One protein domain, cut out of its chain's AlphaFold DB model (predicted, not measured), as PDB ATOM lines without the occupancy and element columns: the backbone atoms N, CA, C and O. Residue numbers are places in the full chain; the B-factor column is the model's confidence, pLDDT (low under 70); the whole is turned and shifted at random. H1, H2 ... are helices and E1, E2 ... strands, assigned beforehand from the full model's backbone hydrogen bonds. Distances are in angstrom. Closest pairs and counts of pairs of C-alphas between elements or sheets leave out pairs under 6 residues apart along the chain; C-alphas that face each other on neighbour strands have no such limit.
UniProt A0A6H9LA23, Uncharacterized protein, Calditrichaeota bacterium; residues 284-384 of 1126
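AT A GLANCE: This is residues 284 to 384 of the 1126 residues of an uncharacterized protein of Calditrichaeota bacterium (UniProt A0A6H9LA23). This model has little regular structure: a compact body wound mostly from loops, with the small two-strand hairpin E1 and E2 and the short helix H1 together at one side, and two long stretches with no named element, residues 293 to 308 between H1 and E1 and the 65 residues 320 to 384 after E2. The 101 printed residues hold H1, E1 and E2 in that order, mixed in class, with only 12 residues in named elements; the sheet is antiparallel. The radius of gyration of the C-alphas is 12.6 A, and the spans are 37 by 28 by 27 A.

IN THESE COORDINATES: Find C-alpha 289 at (113.577, 99.263, 164.061); H1 runs from there to 292, 5.7 A. E1, residues 309 to 312, covers 9.3 A; E2, residues 316 to 319, covers 10.2 A and ends at (125.652, 86.959, 164.218).

HOW THE PARTS SIT: In the hairpin E1 and E2, look for N 310 and O 318, 2.9 A apart. The closest C-alphas of H1 and E1, Cys 292 and Leu 310, are 6.7 A apart. H1 and E2 are apart. H1 is too short for an O i to N i+4 pair; its one O i to N i+3 pair is within range.

THE WHOLE: The printed part has no cut. The link H1 to E1 is long. Residues 382 to 384 have pLDDT under 70.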
ATOM      1  N   HIS A 284     111.851  98.301 157.135       86.50
ATOM      2  CA  HIS A 284     112.399  97.546 156.008       86.50
ATOM      3  C   HIS A 284     111.668  96.209 155.821       86.50
ATOM      4  O   HIS A 284     111.777  95.315 156.660       86.50
ATOM      5  N   MET A 285     110.920  96.040 154.722       83.00
ATOM      6  CA  MET A 285     110.216  94.784 154.383       83.00
ATOM      7  C   MET A 285     109.334  94.233 155.526       83.00
ATOM      8  O   MET A 285     109.233  93.024 155.742       83.00
ATOM      9  N   GLY A 286     108.704  95.131 156.290       82.00
ATOM     10  CA  GLY A 286     107.882  94.780 157.453       82.00
ATOM     11  C   GLY A 286     108.668  94.455 158.731       82.00
ATOM     12  O   GLY A 286     108.054  94.095 159.733       82.00
ATOM     13  N   GLN A 287     109.997  94.596 158.726       86.06
ATOM     14  CA  GLN A 287     110.836  94.534 159.923       86.06
ATOM     15  C   GLN A 287     110.920  95.916 160.571       86.06
ATOM     16  O   GLN A 287     111.304  96.891 159.925       86.06
ATOM     17  N   GLY A 288     110.544  95.991 161.846       87.56
ATOM     18  CA  GLY A 288     110.641  97.212 162.645       87.56
ATOM     19  C   GLY A 288     112.075  97.548 163.068       87.56
ATOM     20  O   GLY A 288     112.974  96.708 162.987       87.56
ATOM     21  N   CYS A 289     112.295  98.763 163.566       89.69
ATOM     22  CA  CYS A 289     113.577  99.263 164.061       89.69
ATOM     23  C   CYS A 289     114.188  98.328 165.113       89.69
ATOM     24  O   CYS A 289     115.391  98.072 165.082       89.69
ATOM     25  N   THR A 290     113.377  97.778 166.022       88.31
ATOM     26  CA  THR A 290     113.847  96.910 167.122       88.31
ATOM     27  C   THR A 290     114.340  95.536 166.664       88.31
ATOM     28  O   THR A 290     115.054  94.848 167.406       88.31
ATOM     29  N   GLN A 291     114.014  95.150 165.425       89.38
ATOM     30  CA  GLN A 291     114.565  93.959 164.797       89.38
ATOM     31  C   GLN A 291     116.075  94.114 164.620       89.38
ATOM     32  O   GLN A 291     116.804  93.195 164.974       89.38
ATOM     33  N   CYS A 292     116.532  95.271 164.127       90.19
ATOM     34  CA  CYS A 292     117.937  95.543 163.817       90.19
ATOM     35  C   CYS A 292     118.671  96.290 164.929       90.19
ATOM     36  O   CYS A 292     119.869  96.075 165.116       90.19
ATOM     37  N   HIS A 293     117.967  97.138 165.675       91.56
ATOM     38  CA  HIS A 293     118.539  97.987 166.707       91.56
ATOM     39  C   HIS A 293     118.192  97.500 168.116       91.56
ATOM     40  O   HIS A 293     117.111  96.987 168.403       91.56
ATOM     41  N   ASN A 294     119.133  97.693 169.029       89.38
ATOM     42  CA  ASN A 294     118.933  97.597 170.462       89.38
ATOM     43  C   ASN A 294     119.366  98.921 171.085       89.38
ATOM     44  O   ASN A 294     120.557  99.204 171.227       89.38
ATOM     45  N   SER A 295     118.378  99.721 171.482       89.06
ATOM     46  CA  SER A 295     118.560 101.039 172.091       89.06
ATOM     47  C   SER A 295     119.464 101.015 173.327       89.06
ATOM     48  O   SER A 295     120.062 102.034 173.672       89.06
ATOM     49  N   HIS A 296     119.616  99.852 173.960       88.50
ATOM     50  CA  HIS A 296     120.328  99.663 175.212       88.50
ATOM     51  C   HIS A 296     121.159  98.373 175.225       88.50
ATOM     52  O   HIS A 296     121.087  97.606 176.184       88.50
ATOM     53  N   ASP A 297     121.980  98.158 174.197       85.44
ATOM     54  CA  ASP A 297     122.853  96.987 174.090       85.44
ATOM     55  C   ASP A 297     123.947  96.911 175.186       85.44
ATOM     56  O   ASP A 297     124.889  97.714 175.188       85.44
ATOM     57  N   PRO A 298     123.880  95.927 176.109       77.44
ATOM     58  CA  PRO A 298     124.911  95.746 177.126       77.44
ATOM     59  C   PRO A 298     126.246  95.261 176.541       77.44
ATOM     60  O   PRO A 298     127.282  95.511 177.161       77.44
ATOM     61  N   ALA A 299     126.248  94.605 175.372       80.81
ATOM     62  CA  ALA A 299     127.459  94.073 174.746       80.81
ATOM     63  C   ALA A 299     128.323  95.173 174.105       80.81
ATOM     64  O   ALA A 299     129.552  95.067 174.105       80.81
ATOM     65  N   ARG A 300     127.697  96.254 173.612       83.75
ATOM     66  CA  ARG A 300     128.350  97.416 172.966       83.75
ATOM     67  C   ARG A 300     129.217  97.026 171.770       83.75
ATOM     68  O   ARG A 300     130.192  97.713 171.456       83.75
ATOM     69  N   SER A 301     128.894  95.904 171.140       85.69
ATOM     70  CA  SER A 301     129.722  95.278 170.111       85.69
ATOM     71  C   SER A 301     129.677  96.077 168.810       85.69
ATOM     72  O   SER A 301     130.726  96.408 168.247       85.69
ATOM     73  N   ASN A 302     128.480  96.490 168.396       90.94
ATOM     74  CA  ASN A 302     128.256  97.156 167.119       90.94
ATOM     75  C   ASN A 302     127.991  98.665 167.259       90.94
ATOM     76  O   ASN A 302     127.568  99.177 168.302       90.94
ATOM     77  N   ILE A 303     128.293  99.402 166.189       90.06
ATOM     78  CA  ILE A 303     128.009 100.839 166.083       90.06
ATOM     79  C   ILE A 303     126.521 101.068 165.804       90.06
ATOM     80  O   ILE A 303     125.797 100.143 165.443       90.06
ATOM     81  N   LEU A 304     126.056 102.308 165.986       87.94
ATOM     82  CA  LEU A 304     124.686 102.726 165.640       87.94
ATOM     83  C   LEU A 304     123.578 101.841 166.249       87.94
ATOM     84  O   LEU A 304     122.498 101.700 165.685       87.94
ATOM     85  N   LEU A 305     123.845 101.262 167.426       90.81
ATOM     86  CA  LEU A 305     122.900 100.430 168.183       90.81
ATOM     87  C   LEU A 305     122.476  99.149 167.455       90.81
ATOM     88  O   LEU A 305     121.487  98.543 167.849       90.81
ATOM     89  N   VAL A 306     123.192  98.729 166.412       92.38
ATOM     90  CA  VAL A 306     122.899  97.479 165.702       92.38
ATOM     91  C   VAL A 306     123.077  96.291 166.653       92.38
ATOM     92  O   VAL A 306     124.009  96.256 167.452       92.38
ATOM     93  N   ARG A 307     122.176  95.309 166.607       91.75
ATOM     94  CA  ARG A 307     122.251  94.115 167.464       91.75
ATOM     95  C   ARG A 307     123.444  93.244 167.078       91.75
ATOM     96  O   ARG A 307     123.811  93.161 165.914       91.75
ATOM     97  N   GLU A 308     124.006  92.527 168.044       91.50
ATOM     98  CA  GLU A 308     125.042  91.510 167.791       91.50
ATOM     99  C   GLU A 308     124.498  90.228 167.142       91.50
ATOM    100  O   GLU A 308     125.250  89.422 166.593       91.50
ATOM    101  N   SER A 309     123.182  90.016 167.227       90.94
ATOM    102  CA  SER A 309     122.500  88.891 166.598       90.94
ATOM    103  C   SER A 309     121.091  89.267 166.153       90.94
ATOM    104  O   SER A 309     120.367  89.981 166.854       90.94
ATOM    105  N   LEU A 310     120.710  88.763 164.979       90.31
ATOM    106  CA  LEU A 310     119.431  89.037 164.332       90.31
ATOM    107  C   LEU A 310     118.699  87.741 164.020       90.31
ATOM    108  O   LEU A 310     119.284  86.805 163.478       90.31
ATOM    109  N   SER A 311     117.401  87.701 164.321       88.69
ATOM    110  CA  SER A 311     116.521  86.632 163.852       88.69
ATOM    111  C   SER A 311     116.081  86.938 162.426       88.69
ATOM    112  O   SER A 311     115.208  87.771 162.208       88.69
ATOM    113  N   THR A 312     116.676  86.273 161.446       84.81
ATOM    114  CA  THR A 312     116.372  86.527 160.033       84.81
ATOM    115  C   THR A 312     115.093  85.787 159.606       84.81
ATOM    116  O   THR A 312     114.822  84.705 160.134       84.81
ATOM    117  N   PRO A 313     114.306  86.305 158.640       80.06
ATOM    118  CA  PRO A 313     113.030  85.690 158.257       80.06
ATOM    119  C   PRO A 313     113.144  84.254 157.728       80.06
ATOM    120  O   PRO A 313     112.289  83.426 158.027       80.06
ATOM    121  N   ASN A 314     114.198  83.955 156.959       81.38
ATOM    122  CA  ASN A 314     114.310  82.705 156.190       81.38
ATOM    123  C   ASN A 314     115.564  81.871 156.510       81.38
ATOM    124  O   ASN A 314     115.745  80.799 155.940       81.38
ATOM    125  N   SER A 315     116.434  82.335 157.410       84.38
ATOM    126  CA  SER A 315     117.777  81.754 157.611       84.38
ATOM    127  C   SER A 315     118.197  81.630 159.082       84.38
ATOM    128  O   SER A 315     119.372  81.407 159.379       84.38
ATOM    129  N   GLY A 316     117.236  81.733 160.005       88.38
ATOM    130  CA  GLY A 316     117.456  81.587 161.446       88.38
ATOM    131  C   GLY A 316     118.218  82.759 162.071       88.38
ATOM    132  O   GLY A 316     118.310  83.842 161.494       88.38
ATOM    133  N   THR A 317     118.751  82.559 163.275       92.38
ATOM    134  CA  THR A 317     119.536  83.590 163.967       92.38
ATOM    135  C   THR A 317     120.955  83.658 163.410       92.38
ATOM    136  O   THR A 317     121.645  82.639 163.350       92.38
ATOM    137  N   LYS A 318     121.403  84.857 163.036       91.25
ATOM    138  CA  LYS A 318     122.746  85.135 162.510       91.25
ATOM    139  C   LYS A 318     123.473  86.133 163.410       91.25
ATOM    140  O   LYS A 318     122.832  87.010 163.988       91.25
ATOM    141  N   SER A 319     124.789  85.984 163.538       92.88
ATOM    142  CA  SER A 319     125.652  86.959 164.218       92.88
ATOM    143  C   SER A 319     125.981  88.110 163.278       92.88
ATOM    144  O   SER A 319     126.211  87.866 162.099       92.88
ATOM    145  N   VAL A 320     126.017  89.330 163.810       93.62
ATOM    146  CA  VAL A 320     126.325  90.549 163.054       93.62
ATOM    147  C   VAL A 320     127.577  91.202 163.614       93.62
ATOM    148  O   VAL A 320     127.648  91.464 164.819       93.62
ATOM    149  N   VAL A 321     128.519  91.534 162.735       93.62
ATOM    150  CA  VAL A 321     129.716  92.309 163.067       93.62
ATOM    151  C   VAL A 321     129.688  93.620 162.282       93.62
ATOM    152  O   VAL A 321     130.052  93.681 161.114       93.62
ATOM    153  N   PHE A 322     129.270  94.696 162.945       93.31
ATOM    154  CA  PHE A 322     129.144  96.025 162.349       93.31
ATOM    155  C   PHE A 322     129.888  97.057 163.197       93.31
ATOM    156  O   PHE A 322     129.346  97.663 164.124       93.31
ATOM    157  N   THR A 323     131.180  97.221 162.913       91.38
ATOM    158  CA  THR A 323     132.087  98.071 163.705       91.38
ATOM    159  C   THR A 323     132.568  99.324 162.975       91.38
ATOM    160  O   THR A 323     133.157 100.198 163.625       91.38
ATOM    161  N   SER A 324     132.287  99.413 161.671       89.31
ATOM    162  CA  SER A 324     132.625 100.512 160.761       89.31
ATOM    163  C   SER A 324     131.560 100.633 159.663       89.31
ATOM    164  O   SER A 324     131.004  99.627 159.244       89.31
ATOM    165  N   GLU A 325     131.294 101.837 159.153       89.56
ATOM    166  CA  GLU A 325     130.366 102.047 158.021       89.56
ATOM    167  C   GLU A 325     130.998 101.707 156.656       89.56
ATOM    168  O   GLU A 325     130.316 101.713 155.641       89.56
ATOM    169  N   SER A 326     132.303 101.421 156.619       90.56
ATOM    170  CA  SER A 326     133.044 100.976 155.428       90.56
ATOM    171  C   SER A 326     134.284 100.158 155.818       90.56
ATOM    172  O   SER A 326     134.721 100.172 156.972       90.56
ATOM    173  N   GLY A 327     134.873  99.446 154.863       89.50
ATOM    174  CA  GLY A 327     135.970  98.506 155.049       89.50
ATOM    175  C   GLY A 327     135.514  97.193 155.687       89.50
ATOM    176  O   GLY A 327     134.375  96.765 155.525       89.50
ATOM    177  N   THR A 328     136.421  96.536 156.405       91.25
ATOM    178  CA  THR A 328     136.145  95.282 157.127       91.25
ATOM    179  C   THR A 328     135.104  95.487 158.232       91.25
ATOM    180  O   THR A 328     135.116  96.532 158.887       91.25
ATOM    181  N   ASN A 329     134.273  94.473 158.498       91.94
ATOM    182  CA  ASN A 329     133.233  94.492 159.533       91.94
ATOM    183  C   ASN A 329     132.220  95.642 159.331       91.94
ATOM    184  O   ASN A 329     131.945  96.405 160.273       91.94
ATOM    185  N   SER A 330     131.747  95.806 158.091       92.25
ATOM    186  CA  SER A 330     130.817  96.858 157.660       92.25
ATOM    187  C   SER A 330     129.479  96.287 157.164       92.25
ATOM    188  O   SER A 330     129.032  95.254 157.659       92.25
ATOM    189  N   PHE A 331     128.773  96.987 156.271       90.88
ATOM    190  CA  PHE A 331     127.445  96.577 155.797       90.88
ATOM    191  C   PHE A 331     127.479  95.238 155.056       90.88
ATOM    192  O   PHE A 331     126.682  94.343 155.354       90.88
ATOM    193  N   ALA A 332     128.431  95.131 154.133       89.44
ATOM    194  CA  ALA A 332     128.824  93.938 153.406       89.44
ATOM    195  C   ALA A 332     130.293  94.117 153.010       89.44
ATOM    196  O   ALA A 332     130.610  95.008 152.221       89.44
ATOM    197  N   ASP A 333     131.216  93.351 153.590       86.88
ATOM    198  CA  ASP A 333     132.657  93.553 153.373       86.88
ATOM    199  C   ASP A 333     133.270  92.548 152.382       86.88
ATOM    200  O   ASP A 333     134.463  92.621 152.066       86.88
ATOM    201  N   GLY A 334     132.444  91.645 151.838       82.56
ATOM    202  CA  GLY A 334     132.847  90.678 150.823       82.56
ATOM    203  C   GLY A 334     133.795  89.595 151.330       82.56
ATOM    204  O   GLY A 334     134.473  88.948 150.522       82.56
ATOM    205  N   ASN A 335     133.889  89.415 152.648       83.50
ATOM    206  CA  ASN A 335     134.643  88.330 153.250       83.50
ATOM    207  C   ASN A 335     133.851  86.994 153.153       83.50
ATOM    208  O   ASN A 335     132.722  86.939 152.672       83.50
ATOM    209  N   THR A 336     134.460  85.858 153.516       84.81
ATOM    210  CA  THR A 336     133.807  84.530 153.387       84.81
ATOM    211  C   THR A 336     132.818  84.197 154.514       84.81
ATOM    212  O   THR A 336     132.175  83.150 154.496       84.81
ATOM    213  N   THR A 337     132.765  85.044 155.529       86.38
ATOM    214  CA  THR A 337     131.914  84.997 156.713       86.38
ATOM    215  C   THR A 337     130.829  86.046 156.500       86.38
ATOM    216  O   THR A 337     131.091  87.230 156.617       86.38
ATOM    217  N   PHE A 338     129.621  85.614 156.136       87.44
ATOM    218  CA  PHE A 338     128.488  86.513 155.879       87.44
ATOM    219  C   PHE A 338     127.917  87.051 157.201       87.44
ATOM    220  O   PHE A 338     126.900  86.553 157.693       87.44
ATOM    221  N   ASP A 339     128.636  87.989 157.818       91.25
ATOM    222  CA  ASP A 339     128.331  88.610 159.111       91.25
ATOM    223  C   ASP A 339     128.108  90.131 159.034       91.25
ATOM    224  O   ASP A 339     127.792  90.754 160.054       91.25
ATOM    225  N   GLY A 340     128.169  90.723 157.835       92.19
ATOM    226  CA  GLY A 340     127.715  92.090 157.594       92.19
ATOM    227  C   GLY A 340     126.215  92.259 157.862       92.19
ATOM    228  O   GLY A 340     125.413  91.349 157.640       92.19
ATOM    229  N   ILE A 341     125.798  93.436 158.344       91.12
ATOM    230  CA  ILE A 341     124.401  93.696 158.749       91.12
ATOM    231  C   ILE A 341     123.387  93.453 157.614       91.12
ATOM    232  O   ILE A 341     122.286  92.960 157.863       91.12
ATOM    233  N   CYS A 342     123.758  93.732 156.366       87.44
ATOM    234  CA  CYS A 342     122.911  93.448 155.208       87.44
ATOM    235  C   CYS A 342     123.071  91.982 154.768       87.44
ATOM    236  O   CYS A 342     122.081  91.284 154.523       87.44
ATOM    237  N   GLU A 343     124.312  91.490 154.755       88.38
ATOM    238  CA  GLU A 343     124.665  90.127 154.342       88.38
ATOM    239  C   GLU A 343     124.008  89.050 155.196       88.38
ATOM    240  O   GLU A 343     123.800  87.959 154.697       88.38
ATOM    241  N   VAL A 344     123.662  89.298 156.462       90.56
ATOM    242  CA  VAL A 344     123.046  88.256 157.298       90.56
ATOM    243  C   VAL A 344     121.599  87.950 156.915       90.56
ATOM    244  O   VAL A 344     121.139  86.823 157.115       90.56
ATOM    245  N   CYS A 345     120.867  88.921 156.365       86.88
ATOM    246  CA  CYS A 345     119.418  88.832 156.164       86.88
ATOM    247  C   CYS A 345     119.025  88.458 154.733       86.88
ATOM    248  O   CYS A 345     118.058  87.712 154.538       86.88
ATOM    249  N   HIS A 346     119.724  88.987 153.731       86.94
ATOM    250  CA  HIS A 346     119.281  88.865 152.349       86.94
ATOM    251  C   HIS A 346     119.574  87.472 151.767       86.94
ATOM    252  O   HIS A 346     120.695  86.988 151.795       86.94
ATOM    253  N   THR A 347     118.539  86.823 151.224       86.00
ATOM    254  CA  THR A 347     118.597  85.506 150.540       86.00
ATOM    255  C   THR A 347     118.146  85.576 149.080       86.00
ATOM    256  O   THR A 347     118.241  84.598 148.354       86.00
ATOM    257  N   ASN A 348     117.629  86.729 148.646       83.81
ATOM    258  CA  ASN A 348     116.998  86.904 147.333       83.81
ATOM    259  C   ASN A 348     117.628  88.034 146.508       83.81
ATOM    260  O   ASN A 348     117.241  88.246 145.363       83.81
ATOM    261  N   THR A 349     118.555  88.796 147.086       81.38
ATOM    262  CA  THR A 349     119.234  89.904 146.406       81.38
ATOM    263  C   THR A 349     120.156  89.375 145.314       81.38
ATOM    264  O   THR A 349     120.666  88.264 145.405       81.38
ATOM    265  N   ASN A 350     120.398  90.155 144.261       82.38
ATOM    266  CA  ASN A 350     121.275  89.705 143.175       82.38
ATOM    267  C   ASN A 350     122.740  89.518 143.625       82.38
ATOM    268  O   ASN A 350     123.463  88.724 143.027       82.38
ATOM    269  N   HIS A 351     123.131  90.218 144.695       85.81
ATOM    270  CA  HIS A 351     124.452  90.227 145.334       85.81
ATOM    271  C   HIS A 351     124.310  90.093 146.861       85.81
ATOM    272  O   HIS A 351     123.205  90.270 147.380       85.81
ATOM    273  N   HIS A 352     125.400  89.801 147.581       86.69
ATOM    274  CA  HIS A 352     125.444  89.767 149.058       86.69
ATOM    275  C   HIS A 352     124.408  88.856 149.724       86.69
ATOM    276  O   HIS A 352     123.820  89.193 150.751       86.69
ATOM    277  N   GLN A 353     124.151  87.692 149.119       89.56
ATOM    278  CA  GLN A 353     123.258  86.709 149.728       89.56
ATOM    279  C   GLN A 353     123.955  85.960 150.862       89.56
ATOM    280  O   GLN A 353     125.078  85.478 150.699       89.56
ATOM    281  N   ASN A 354     123.224  85.762 151.954       87.38
ATOM    282  CA  ASN A 354     123.682  85.225 153.235       87.38
ATOM    283  C   ASN A 354     124.118  83.748 153.248       87.38
ATOM    284  O   ASN A 354     124.440  83.191 154.310       87.38
ATOM    285  N   ASP A 355     124.075  83.105 152.086       85.56
ATOM    286  CA  ASP A 355     124.438  81.715 151.843       85.56
ATOM    287  C   ASP A 355     125.497  81.550 150.739       85.56
ATOM    288  O   ASP A 355     125.910  80.428 150.439       85.56
ATOM    289  N   GLY A 356     125.967  82.649 150.143       82.88
ATOM    290  CA  GLY A 356     126.965  82.598 149.085       82.88
ATOM    291  C   GLY A 356     126.406  82.379 147.673       82.88
ATOM    292  O   GLY A 356     127.182  82.466 146.725       82.88
ATOM    293  N   THR A 357     125.095  82.203 147.475       84.44
ATOM    294  CA  THR A 357     124.528  81.751 146.184       84.44
ATOM    295  C   THR A 357     124.116  82.847 145.191       84.44
ATOM    296  O   THR A 357     123.720  82.512 144.075       84.44
ATOM    297  N   ALA A 358     124.266  84.129 145.555       82.88
ATOM    298  CA  ALA A 358     123.945  85.323 144.758       82.88
ATOM    299  C   ALA A 358     124.038  85.136 143.217       82.88
ATOM    300  O   ALA A 358     125.143  84.933 142.698       82.88
ATOM    301  N   PRO A 359     122.917  85.247 142.468       77.00
ATOM    302  CA  PRO A 359     122.860  85.013 141.020       77.00
ATOM    303  C   PRO A 359     123.783  85.908 140.185       77.00
ATOM    304  O   PRO A 359     124.325  85.454 139.178       77.00
ATOM    305  N   GLY A 360     123.987  87.159 140.606       74.56
ATOM    306  CA  GLY A 360     124.898  88.118 139.981       74.56
ATOM    307  C   GLY A 360     126.343  88.023 140.480       74.56
ATOM    308  O   GLY A 360     127.177  88.835 140.086       74.56
ATOM    309  N   GLY A 361     126.654  87.052 141.343       82.50
ATOM    310  CA  GLY A 361     127.916  86.959 142.074       82.50
ATOM    311  C   GLY A 361     127.882  87.726 143.399       82.50
ATOM    312  O   GLY A 361     127.125  88.672 143.572       82.50
ATOM    313  N   GLN A 362     128.711  87.313 144.361       83.31
ATOM    314  CA  GLN A 362     128.712  87.911 145.706       83.31
ATOM    315  C   GLN A 362     129.321  89.315 145.766       83.31
ATOM    316  O   GLN A 362     129.004  90.070 146.671       83.31
ATOM    317  N   ALA A 363     130.188  89.677 144.821       81.44
ATOM    318  CA  ALA A 363     130.868  90.965 144.856       81.44
ATOM    319  C   ALA A 363     129.979  92.094 144.314       81.44
ATOM    320  O   ALA A 363     129.555  92.039 143.160       81.44
ATOM    321  N   HIS A 364     129.757  93.126 145.127       82.56
ATOM    322  CA  HIS A 364     129.077  94.366 144.752       82.56
ATOM    323  C   HIS A 364     129.457  95.479 145.741       82.56
ATOM    324  O   HIS A 364     128.962  95.492 146.861       82.56
ATOM    325  N   HIS A 365     130.360  96.389 145.363       86.69
ATOM    326  CA  HIS A 365     130.795  97.497 146.239       86.69
ATOM    327  C   HIS A 365     131.261  97.040 147.641       86.69
ATOM    328  O   HIS A 365     130.898  97.611 148.667       86.69
ATOM    329  N   ASN A 366     132.047  95.959 147.692       88.62
ATOM    330  CA  ASN A 366     132.449  95.319 148.946       88.62
ATOM    331  C   ASN A 366     133.209  96.290 149.859       88.62
ATOM    332  O   ASN A 366     134.235  96.851 149.473       88.62
ATOM    333  N   GLY A 367     132.736  96.428 151.094       86.06
ATOM    334  CA  GLY A 367     133.308  97.325 152.089       86.06
ATOM    335  C   GLY A 367     132.975  98.797 151.848       86.06
ATOM    336  O   GLY A 367     133.537  99.651 152.527       86.06
ATOM    337  N   GLU A 368     132.098  99.142 150.913       88.88
ATOM    338  CA  GLU A 368     131.595 100.510 150.787       88.88
ATOM    339  C   GLU A 368     130.387 100.732 151.710       88.88
ATOM    340  O   GLU A 368     129.768  99.790 152.214       88.88
ATOM    341  N   ASN A 369     130.067 101.999 151.982       87.25
ATOM    342  CA  ASN A 369     128.894 102.334 152.781       87.25
ATOM    343  C   ASN A 369     127.634 102.157 151.928       87.25
ATOM    344  O   ASN A 369     127.310 103.017 151.111       87.25
ATOM    345  N   CYS A 370     126.908 101.061 152.152       84.69
ATOM    346  CA  CYS A 370     125.696 100.750 151.401       84.69
ATOM    347  C   CYS A 370     124.629 101.846 151.502       84.69
ATOM    348  O   CYS A 370     123.862 101.999 150.563       84.69
ATOM    349  N   LEU A 371     124.598 102.647 152.577       83.62
ATOM    350  CA  LEU A 371     123.608 103.720 152.750       83.62
ATOM    351  C   LEU A 371     123.755 104.870 151.754       83.62
ATOM    352  O   LEU A 371     122.852 105.697 151.674       83.62
ATOM    353  N   ILE A 372     124.868 104.926 151.016       77.62
ATOM    354  CA  ILE A 372     125.035 105.856 149.893       77.62
ATOM    355  C   ILE A 372     124.026 105.533 148.789       77.62
ATOM    356  O   ILE A 372     123.503 106.446 148.167       77.62
ATOM    357  N   CYS A 373     123.745 104.245 148.570       75.00
ATOM    358  CA  CYS A 373     122.820 103.795 147.532       75.00
ATOM    359  C   CYS A 373     121.569 103.093 148.082       75.00
ATOM    360  O   CYS A 373     120.696 102.712 147.321       75.00
ATOM    361  N   HIS A 374     121.499 102.836 149.386       80.69
ATOM    362  CA  HIS A 374     120.408 102.126 150.053       80.69
ATOM    363  C   HIS A 374     120.033 102.869 151.332       80.69
ATOM    364  O   HIS A 374     120.372 102.449 152.442       80.69
ATOM    365  N   SER A 375     119.396 104.028 151.183       83.25
ATOM    366  CA  SER A 375     119.160 104.939 152.303       83.25
ATOM    367  C   SER A 375     118.177 104.353 153.334       83.25
ATOM    368  O   SER A 375     117.239 103.631 153.003       83.25
ATOM    369  N   HIS A 376     118.349 104.699 154.616       83.88
ATOM    370  CA  HIS A 376     117.375 104.335 155.659       83.88
ATOM    371  C   HIS A 376     116.005 105.014 155.458       83.88
ATOM    372  O   HIS A 376     114.993 104.495 155.929       83.88
ATOM    373  N   ALA A 377     115.967 106.192 154.824       76.94
ATOM    374  CA  ALA A 377     114.719 106.915 154.576       76.94
ATOM    375  C   ALA A 377     113.839 106.158 153.568       76.94
ATOM    376  O   ALA A 377     112.626 106.061 153.761       76.94
ATOM    377  N   ASP A 378     114.483 105.523 152.589       75.31
ATOM    378  CA  ASP A 378     113.849 104.781 151.497       75.31
ATOM    379  C   ASP A 378     113.697 103.289 151.821       75.31
ATOM    380  O   ASP A 378     113.658 102.445 150.930       75.31
ATOM    381  N   SER A 379     113.647 102.923 153.110       81.44
ATOM    382  CA  SER A 379     113.562 101.518 153.540       81.44
ATOM    383  C   SER A 379     114.664 100.625 152.939       81.44
ATOM    384  O   SER A 379     114.438  99.436 152.730       81.44
ATOM    385  N   PHE A 380     115.858 101.171 152.683       82.94
ATOM    386  CA  PHE A 380     116.989 100.499 152.026       82.94
ATOM    387  C   PHE A 380     116.705  99.987 150.608       82.94
ATOM    388  O   PHE A 380     117.472  99.171 150.080       82.94
ATOM    389  N   GLU A 381     115.635 100.457 149.961       74.81
ATOM    390  CA  GLU A 381     115.520 100.304 148.517       74.81
ATOM    391  C   GLU A 381     116.728 100.966 147.849       74.81
ATOM    392  O   GLU A 381     117.302 101.917 148.381       74.81
ATOM    393  N   ALA A 382     117.170 100.398 146.725       66.06
ATOM    394  CA  ALA A 382     118.286 100.956 145.977       66.06
ATOM    395  C   ALA A 382     117.891 102.349 145.473       66.06
ATOM    396  O   ALA A 382     117.206 102.469 144.458       66.06
ATOM    397  N   SER A 383     118.308 103.389 146.184       57.12
ATOM    398  CA  SER A 383     118.324 104.747 145.689       57.12
ATOM    399  C   SER A 383     119.669 104.951 145.005       57.12
ATOM    400  O   SER A 383     120.716 105.108 145.623       57.12
ATOM    401  N   ALA A 384     119.675 104.944 143.677       56.16
ATOM    402  CA  ALA A 384     120.677 105.776 143.038       56.16
ATOM    403  C   ALA A 384     120.365 107.217 143.468       56.16
ATOM    404  O   ALA A 384     119.189 107.584 143.525       56.16
TER     405      ALA A 384